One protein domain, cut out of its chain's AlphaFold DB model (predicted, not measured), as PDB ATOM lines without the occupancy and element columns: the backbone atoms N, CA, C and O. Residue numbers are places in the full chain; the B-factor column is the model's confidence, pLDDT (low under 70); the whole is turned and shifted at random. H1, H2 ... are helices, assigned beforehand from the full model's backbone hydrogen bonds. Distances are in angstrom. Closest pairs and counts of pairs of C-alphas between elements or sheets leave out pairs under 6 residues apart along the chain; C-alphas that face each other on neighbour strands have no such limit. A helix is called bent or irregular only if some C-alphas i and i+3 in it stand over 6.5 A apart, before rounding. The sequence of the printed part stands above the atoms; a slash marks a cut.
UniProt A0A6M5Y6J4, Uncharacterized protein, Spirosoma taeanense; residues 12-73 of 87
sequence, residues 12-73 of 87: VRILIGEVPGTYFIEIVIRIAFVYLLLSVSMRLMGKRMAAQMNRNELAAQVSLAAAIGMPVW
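This is residues 12 to 73 of the 87 residues of an uncharacterized protein of Spirosoma taeanense (UniProt A0A6M5Y6J4). Two long helices, H2 and H3, run opposite ways as the arms of a long, open U, with the link of residues 45 to 54 bridging one end; the arms draw near each other only where the last turn of H3 reaches the first half of H2. The short helix H1 is set off at the other end of the rod, beyond the end of H3, and packs on neither arm. The printed part has 62 residues with three named helices, in the order H1, H2, H3, and no named strand; its class is all helix. It is only just extended, close to loose, with a radius of gyration of the C-alphas of 16.1 A, and the C-alphas span 49 by 21 by 16 A.

H1, residues 12 to 16, is apart from H2, residues 22 to 44, although a tight link of 5 residues joins them. H1 is also apart from H3, residues 55 to 72. H2 and H3 form a helical hairpin and run opposite ways at a shallow tilt of 22 degrees. They only just touch, with 3 pairs of C-alphas within 8 A; the closest are the C-alphas of Ile 27 and Val 72, 6.5 A apart. H2 touches H3 with residues 27 to 31 alone, and H3 touches H2 with residue 72 alone. Their centres are 14.9 A apart. In H1 and H2 every O i to N i+4 pair is within hydrogen-bond range; in H3, 12 of 14 are.

H1 runs from Val 12, whose C-alpha is at (339.217, 337.926, 206.509), to Ile 16. H2 begins at Thr 22, C-alpha at (347.182, 324.030, 207.761), and ends at Leu 44; with 23 residues and 33.1 A from first to last C-alpha it is the longest helix. H3 runs 26.4 A from Arg 55 to Val 72, whose C-alpha is at (350.242, 327.112, 221.362). H3 is neither bent nor irregular, but only just: C-alphas 67 and 70 are 6.5 A apart.

The two C-alphas farthest apart, those of Arg 13 and Arg 48, are 49.7 A apart, and the outline is a rod. The printed part has no cut. The link from H2 to H3, 10 residues, is short but not tight, and no link is long. Residues 17 to 22, 35 to 41, 43 to 49 and 51 to 67 stand free. The mean pLDDT of the printed part is 76.5; residues 12 to 19, residues 47 to 54 and residue 73 are under 70.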
ATOM      1  N   VAL A  12     338.478 339.173 206.741       63.25
ATOM      2  CA  VAL A  12     339.217 337.926 206.509       63.25
ATOM      3  C   VAL A  12     340.730 338.158 206.579       63.25
ATOM      4  O   VAL A  12     341.445 337.368 207.190       63.25
ATOM      5  N   ARG A  13     341.232 339.266 206.025       63.97
ATOM      6  CA  ARG A  13     342.670 339.564 205.987       63.97
ATOM      7  C   ARG A  13     343.201 340.027 207.344       63.97
ATOM      8  O   ARG A  13     344.340 339.720 207.681       63.97
ATOM      9  N   ILE A  14     342.362 340.706 208.128       66.00
ATOM     10  CA  ILE A  14     342.684 341.160 209.488       66.00
ATOM     11  C   ILE A  14     342.649 339.995 210.494       66.00
ATOM     12  O   ILE A  14     343.523 339.926 211.354       66.00
ATOM     13  N   LEU A  15     341.680 339.070 210.393       62.12
ATOM     14  CA  LEU A  15     341.550 337.956 211.349       62.12
ATOM     15  C   LEU A  15     342.452 336.753 211.043       62.12
ATOM     16  O   LEU A  15     342.947 336.123 211.973       62.12
ATOM     17  N   ILE A  16     342.617 336.385 209.772       63.75
ATOM     18  CA  ILE A  16     343.290 335.133 209.384       63.75
ATOM     19  C   ILE A  16     344.745 335.397 208.975       63.75
ATOM     20  O   ILE A  16     345.597 334.525 209.142       63.75
ATOM     21  N   GLY A  17     345.053 336.615 208.511       65.06
ATOM     22  CA  GLY A  17     346.359 336.951 207.951       65.06
ATOM     23  C   GLY A  17     346.708 336.079 206.740       65.06
ATOM     24  O   GLY A  17     345.963 335.191 206.334       65.06
ATOM     25  N   GLU A  18     347.877 336.296 206.146       66.44
ATOM     26  CA  GLU A  18     348.415 335.426 205.088       66.44
ATOM     27  C   GLU A  18     349.052 334.168 205.708       66.44
ATOM     28  O   GLU A  18     350.219 333.846 205.497       66.44
ATOM     29  N   VAL A  19     348.300 333.504 206.588       68.75
ATOM     30  CA  VAL A  19     348.754 332.338 207.345       68.75
ATOM     31  C   VAL A  19     348.244 331.078 206.642       68.75
ATOM     32  O   VAL A  19     347.053 330.986 206.335       68.75
ATOM     33  N   PRO A  20     349.111 330.087 206.363       75.56
ATOM     34  CA  PRO A  20     348.704 328.864 205.679       75.56
ATOM     35  C   PRO A  20     347.599 328.140 206.463       75.56
ATOM     36  O   PRO A  20     347.740 327.904 207.661       75.56
ATOM     37  N   GLY A  21     346.517 327.741 205.783       75.12
ATOM     38  CA  GLY A  21     345.328 327.142 206.413       75.12
ATOM     39  C   GLY A  21     345.599 325.884 207.255       75.12
ATOM     40  O   GLY A  21     344.861 325.580 208.190       75.12
ATOM     41  N   THR A  22     346.704 325.186 206.986       78.12
ATOM     42  CA  THR A  22     347.182 324.030 207.761       78.12
ATOM     43  C   THR A  22     347.519 324.368 209.216       78.12
ATOM     44  O   THR A  22     347.380 323.511 210.087       78.12
ATOM     45  N   TYR A  23     347.897 325.615 209.506       76.00
ATOM     46  CA  TYR A  23     348.236 326.079 210.853       76.00
ATOM     47  C   TYR A  23     347.030 326.071 211.807       76.00
ATOM     48  O   TYR A  23     347.171 325.729 212.981       76.00
ATOM     49  N   PHE A  24     345.823 326.358 211.311       81.69
ATOM     50  CA  PHE A  24     344.616 326.316 212.143       81.69
ATOM     51  C   PHE A  24     344.309 324.897 212.628       81.69
ATOM     52  O   PHE A  24     343.972 324.697 213.793       81.69
ATOM     53  N   ILE A  25     344.490 323.899 211.761       85.50
ATOM     54  CA  ILE A  25     344.295 322.485 212.106       85.50
ATOM     55  C   ILE A  25     345.333 322.045 213.148       85.50
ATOM     56  O   ILE A  25     344.989 321.379 214.124       85.50
ATOM     57  N   GLU A  26     346.591 322.465 212.987       84.25
ATOM     58  CA  GLU A  26     347.668 322.187 213.943       84.25
ATOM     59  C   GLU A  26     347.369 322.757 215.341       84.25
ATOM     60  O   GLU A  26     347.537 322.047 216.338       84.25
ATOM     61  N   ILE A  27     346.872 323.998 215.432       84.75
ATOM     62  CA  ILE A  27     346.456 324.604 216.710       84.75
ATOM     63  C   ILE A  27     345.331 323.794 217.356       84.75
ATOM     64  O   ILE A  27     345.416 323.466 218.541       84.75
ATOM     65  N   VAL A  28     344.290 323.454 216.590       87.94
ATOM     66  CA  VAL A  28     343.132 322.708 217.106       87.94
ATOM     67  C   VAL A  28     343.572 321.364 217.688       87.94
ATOM     68  O   VAL A  28     343.181 321.022 218.805       87.94
ATOM     69  N   ILE A  29     344.445 320.638 216.983       90.00
ATOM     70  CA  ILE A  29     344.976 319.350 217.449       90.00
ATOM     71  C   ILE A  29     345.795 319.522 218.736       90.00
ATOM     72  O   ILE A  29     345.631 318.739 219.673       90.00
ATOM     73  N   ARG A  30     346.647 320.550 218.829       87.25
ATOM     74  CA  ARG A  30     347.469 320.811 220.026       87.25
ATOM     75  C   ARG A  30     346.632 321.165 221.247       87.25
ATOM     76  O   ARG A  30     346.875 320.620 222.323       87.25
ATOM     77  N   ILE A  31     345.644 322.045 221.083       86.75
ATOM     78  CA  ILE A  31     344.728 322.427 222.166       86.75
ATOM     79  C   ILE A  31     343.956 321.195 222.640       86.75
ATOM     80  O   ILE A  31     343.904 320.936 223.843       86.75
ATOM     81  N   ALA A  32     343.417 320.402 221.709       90.56
ATOM     82  CA  ALA A  32     342.703 319.172 222.036       90.56
ATOM     83  C   ALA A  32     343.599 318.173 222.786       90.56
ATOM     84  O   ALA A  32     343.171 317.597 223.786       90.56
ATOM     85  N   PHE A  33     344.852 318.008 222.353       90.44
ATOM     86  CA  PHE A  33     345.812 317.113 222.995       90.44
ATOM     87  C   PHE A  33     346.134 317.536 224.435       90.44
ATOM     88  O   PHE A  33     346.022 316.722 225.350       90.44
ATOM     89  N   VAL A  34     346.485 318.808 224.662       86.06
ATOM     90  CA  VAL A  34     346.809 319.320 226.008       86.06
ATOM     91  C   VAL A  34     345.587 319.263 226.925       86.06
ATOM     92  O   VAL A  34     345.702 318.854 228.081       86.06
ATOM     93  N   TYR A  35     344.405 319.612 226.410       85.94
ATOM     94  CA  TYR A  35     343.155 319.513 227.157       85.94
ATOM     95  C   TYR A  35     342.854 318.071 227.578       85.94
ATOM     96  O   TYR A  35     342.555 317.823 228.747       85.94
ATOM     97  N   LEU A  36     342.975 317.111 226.652       89.88
ATOM     98  CA  LEU A  36     342.780 315.696 226.959       89.88
ATOM     99  C   LEU A  36     343.798 315.205 227.982       89.88
ATOM    100  O   LEU A  36     343.410 314.531 228.931       89.88
ATOM    101  N   LEU A  37     345.068 315.578 227.839       88.88
ATOM    102  CA  LEU A  37     346.122 315.193 228.773       88.88
ATOM    103  C   LEU A  37     345.813 315.683 230.194       88.88
ATOM    104  O   LEU A  37     345.849 314.887 231.135       88.88
ATOM    105  N   LEU A  38     345.445 316.957 230.356       83.56
ATOM    106  CA  LEU A  38     345.081 317.528 231.658       83.56
ATOM    107  C   LEU A  38     343.804 316.886 232.222       83.56
ATOM    108  O   LEU A  38     343.777 316.493 233.386       83.56
ATOM    109  N   SER A  39     342.769 316.721 231.396       84.88
ATOM    110  CA  SER A  39     341.491 316.122 231.806       84.88
ATOM    111  C   SER A  39     341.650 314.660 232.239       84.88
ATOM    112  O   SER A  39     341.101 314.237 233.261       84.88
ATOM    113  N   VAL A  40     342.452 313.886 231.503       88.25
ATOM    114  CA  VAL A  40     342.797 312.502 231.849       88.25
ATOM    115  C   VAL A  40     343.627 312.460 233.129       88.25
ATOM    116  O   VAL A  40     343.329 311.653 234.008       88.25
ATOM    117  N   SER A  41     344.601 313.360 233.287       85.50
ATOM    118  CA  SER A  41     345.414 313.441 234.508       85.50
ATOM    119  C   SER A  41     344.551 313.711 235.741       85.50
ATOM    120  O   SER A  41     344.655 312.998 236.738       85.50
ATOM    121  N   MET A  42     343.618 314.666 235.651       77.50
ATOM    122  CA  MET A  42     342.666 314.952 236.730       77.50
ATOM    123  C   MET A  42     341.754 313.754 237.031       77.50
ATOM    124  O   MET A  42     341.448 313.492 238.193       77.50
ATOM    125  N   ARG A  43     341.338 312.993 236.007       81.94
ATOM    126  CA  ARG A  43     340.541 311.766 236.190       81.94
ATOM    127  C   ARG A  43     341.314 310.656 236.896       81.94
ATOM    128  O   ARG A  43     340.729 309.955 237.720       81.94
ATOM    129  N   LEU A  44     342.602 310.503 236.597       80.44
ATOM    130  CA  LEU A  44     343.459 309.489 237.216       80.44
ATOM    131  C   LEU A  44     343.791 309.812 238.679       80.44
ATOM    132  O   LEU A  44     343.959 308.893 239.477       80.44
ATOM    133  N   MET A  45     343.821 311.094 239.058       74.62
ATOM    134  CA  MET A  45     344.211 311.539 240.406       74.62
ATOM    135  C   MET A  45     343.198 311.192 241.521       74.62
ATOM    136  O   MET A  45     343.478 311.381 242.704       74.62
ATOM    137  N   GLY A  46     342.052 310.595 241.176       70.19
ATOM    138  CA  GLY A  46     341.106 310.007 242.128       70.19
ATOM    139  C   GLY A  46     340.319 311.025 242.972       70.19
ATOM    140  O   GLY A  46     340.708 312.169 243.188       70.19
ATOM    141  N   LYS A  47     339.171 310.594 243.513       60.69
ATOM    142  CA  LYS A  47     338.192 311.463 244.210       60.69
ATOM    143  C   LYS A  47     338.675 312.068 245.543       60.69
ATOM    144  O   LYS A  47     337.930 312.821 246.158       60.69
ATOM    145  N   ARG A  48     339.876 311.718 246.018       61.56
ATOM    146  CA  ARG A  48     340.371 312.068 247.365       61.56
ATOM    147  C   ARG A  48     341.151 313.387 247.400       61.56
ATOM    148  O   ARG A  48     341.084 314.079 248.403       61.56
ATOM    149  N   MET A  49     341.817 313.759 246.303       59.94
ATOM    150  CA  MET A  49     342.534 315.040 246.186       59.94
ATOM    151  C   MET A  49     341.638 316.187 245.697       59.94
ATOM    152  O   MET A  49     341.856 317.341 246.048       59.94
ATOM    153  N   ALA A  50     340.572 315.881 244.949       57.28
ATOM    154  CA  ALA A  50     339.661 316.893 244.401       57.28
ATOM    155  C   ALA A  50     338.910 317.709 245.474       57.28
ATOM    156  O   ALA A  50     338.450 318.812 245.195       57.28
ATOM    157  N   ALA A  51     338.779 317.180 246.695       57.69
ATOM    158  CA  ALA A  51     338.071 317.848 247.786       57.69
ATOM    159  C   ALA A  51     338.921 318.898 248.524       57.69
ATOM    160  O   ALA A  51     338.361 319.717 249.248       57.69
ATOM    161  N   GLN A  52     340.248 318.894 248.340       56.69
ATOM    162  CA  GLN A  52     341.154 319.815 249.027       56.69
ATOM    163  C   GLN A  52     342.034 320.617 248.061       56.69
ATOM    164  O   GLN A  52     343.171 320.934 248.401       56.69
ATOM    165  N   MET A  53     341.511 320.985 246.881       60.75
ATOM    166  CA  MET A  53     342.154 321.993 246.028       60.75
ATOM    167  C   MET A  53     342.271 323.299 246.815       60.75
ATOM    168  O   MET A  53     341.323 324.076 246.951       60.75
ATOM    169  N   ASN A  54     343.450 323.503 247.390       67.25
ATOM    170  CA  ASN A  54     343.769 324.676 248.173       67.25
ATOM    171  C   ASN A  54     343.889 325.877 247.217       67.25
ATOM    172  O   ASN A  54     344.233 325.714 246.045       67.25
ATOM    173  N   ARG A  55     343.630 327.102 247.694       71.75
ATOM    174  CA  ARG A  55     343.655 328.327 246.857       71.75
ATOM    175  C   ARG A  55     344.957 328.474 246.048       71.75
ATOM    176  O   ARG A  55     344.937 329.033 244.956       71.75
ATOM    177  N   ASN A  56     346.058 327.919 246.552       79.69
ATOM    178  CA  ASN A  56     347.368 327.924 245.902       79.69
ATOM    179  C   ASN A  56     347.429 327.037 244.643       79.69
ATOM    180  O   ASN A  56     348.106 327.400 243.686       79.69
ATOM    181  N   GLU A  57     346.714 325.910 244.602       76.88
ATOM    182  CA  GLU A  57     346.664 325.031 243.422       76.88
ATOM    183  C   GLU A  57     345.838 325.643 242.294       76.88
ATOM    184  O   GLU A  57     346.238 325.587 241.133       76.88
ATOM    185  N   LEU A  58     344.736 326.316 242.641       79.81
ATOM    186  CA  LEU A  58     343.959 327.100 241.679       79.81
ATOM    187  C   LEU A  58     344.810 328.224 241.072       79.81
ATOM    188  O   LEU A  58     344.810 328.401 239.855       79.81
ATOM    189  N   ALA A  59     345.583 328.941 241.894       82.75
ATOM    190  CA  ALA A  59     346.497 329.973 241.409       82.75
ATOM    191  C   ALA A  59     347.580 329.396 240.475       82.75
ATOM    192  O   ALA A  59     347.810 329.939 239.394       82.75
ATOM    193  N   ALA A  60     348.187 328.261 240.840       82.12
ATOM    194  CA  ALA A  60     349.190 327.590 240.013       82.12
ATOM    195  C   ALA A  60     348.623 327.134 238.655       82.12
ATOM    196  O   ALA A  60     349.268 327.317 237.621       82.12
ATOM    197  N   GLN A  61     347.399 326.598 238.633       81.56
ATOM    198  CA  GLN A  61     346.740 326.161 237.401       81.56
ATOM    199  C   GLN A  61     346.429 327.341 236.462       81.56
ATOM    200  O   GLN A  61     346.611 327.225 235.248       81.56
ATOM    201  N   VAL A  62     346.032 328.495 237.012       82.69
ATOM    202  CA  VAL A  62     345.805 329.732 236.240       82.69
ATOM    203  C   VAL A  62     347.112 330.263 235.640       82.69
ATOM    204  O   VAL A  62     347.140 330.619 234.459       82.69
ATOM    205  N   SER A  63     348.214 330.267 236.397       85.88
ATOM    206  CA  SER A  63     349.530 330.667 235.874       85.88
ATOM    207  C   SER A  63     350.018 329.747 234.752       85.88
ATOM    208  O   SER A  63     350.557 330.221 233.751       85.88
ATOM    209  N   LEU A  64     349.789 328.438 234.881       81.94
ATOM    210  CA  LEU A  64     350.148 327.460 233.857       81.94
ATOM    211  C   LEU A  64     349.320 327.661 232.577       81.94
ATOM    212  O   LEU A  64     349.869 327.638 231.476       81.94
ATOM    213  N   ALA A  65     348.020 327.939 232.711       82.12
ATOM    214  CA  ALA A  65     347.153 328.266 231.579       82.12
ATOM    215  C   ALA A  65     347.632 329.524 230.829       82.12
ATOM    216  O   ALA A  65     347.687 329.522 229.597       82.12
ATOM    217  N   ALA A  66     348.051 330.565 231.558       82.62
ATOM    218  CA  ALA A  66     348.626 331.774 230.966       82.62
ATOM    219  C   ALA A  66     349.953 331.498 230.228       82.62
ATOM    220  O   ALA A  66     350.179 332.031 229.142       82.62
ATOM    221  N   ALA A  67     350.807 330.625 230.773       83.69
ATOM    222  CA  ALA A  67     352.083 330.248 230.160       83.69
ATOM    223  C   ALA A  67     351.924 329.409 228.877       83.69
ATOM    224  O   ALA A  67     352.728 329.544 227.956       83.69
ATOM    225  N   ILE A  68     350.893 328.561 228.793       79.75
ATOM    226  CA  ILE A  68     350.654 327.669 227.643       79.75
ATOM    227  C   ILE A  68     350.083 328.418 226.430       79.75
ATOM    228  O   ILE A  68     350.270 327.968 225.299       79.75
ATOM    229  N   GLY A  69     349.453 329.582 226.625       74.88
ATOM    230  CA  GLY A  69     348.902 330.381 225.526       74.88
ATOM    231  C   GLY A  69     349.942 330.667 224.437       74.88
ATOM    232  O   GLY A  69     349.806 330.208 223.307       74.88
ATOM    233  N   MET A  70     351.030 331.357 224.780       70.56
ATOM    234  CA  MET A  70     352.093 331.753 223.837       70.56
ATOM    235  C   MET A  70     352.683 330.613 222.974       70.56
ATOM    236  O   MET A  70     352.782 330.787 221.757       70.56
ATOM    237  N   PRO A  71     353.092 329.454 223.529       70.19
ATOM    238  CA  PRO A  71     353.645 328.363 222.728       70.19
ATOM    239  C   PRO A  71     352.605 327.670 221.836       70.19
ATOM    240  O   PRO A  71     352.975 327.199 220.761       70.19
ATOM    241  N   VAL A  72     351.322 327.645 222.218       73.38
ATOM    242  CA  VAL A  72     350.242 327.112 221.362       73.38
ATOM    243  C   VAL A  72     350.065 327.965 220.105       73.38
ATOM    244  O   VAL A  72     349.884 327.415 219.019       73.38
ATOM    245  N   TRP A  73     350.205 329.288 220.226       68.75
ATOM    246  CA  TRP A  73     350.115 330.220 219.099       68.75
ATOM    247  C   TRP A  73     351.391 330.294 218.247       68.75
ATOM    248  O   TRP A  73     351.378 330.923 217.193       68.75
TER     249      TRP A  73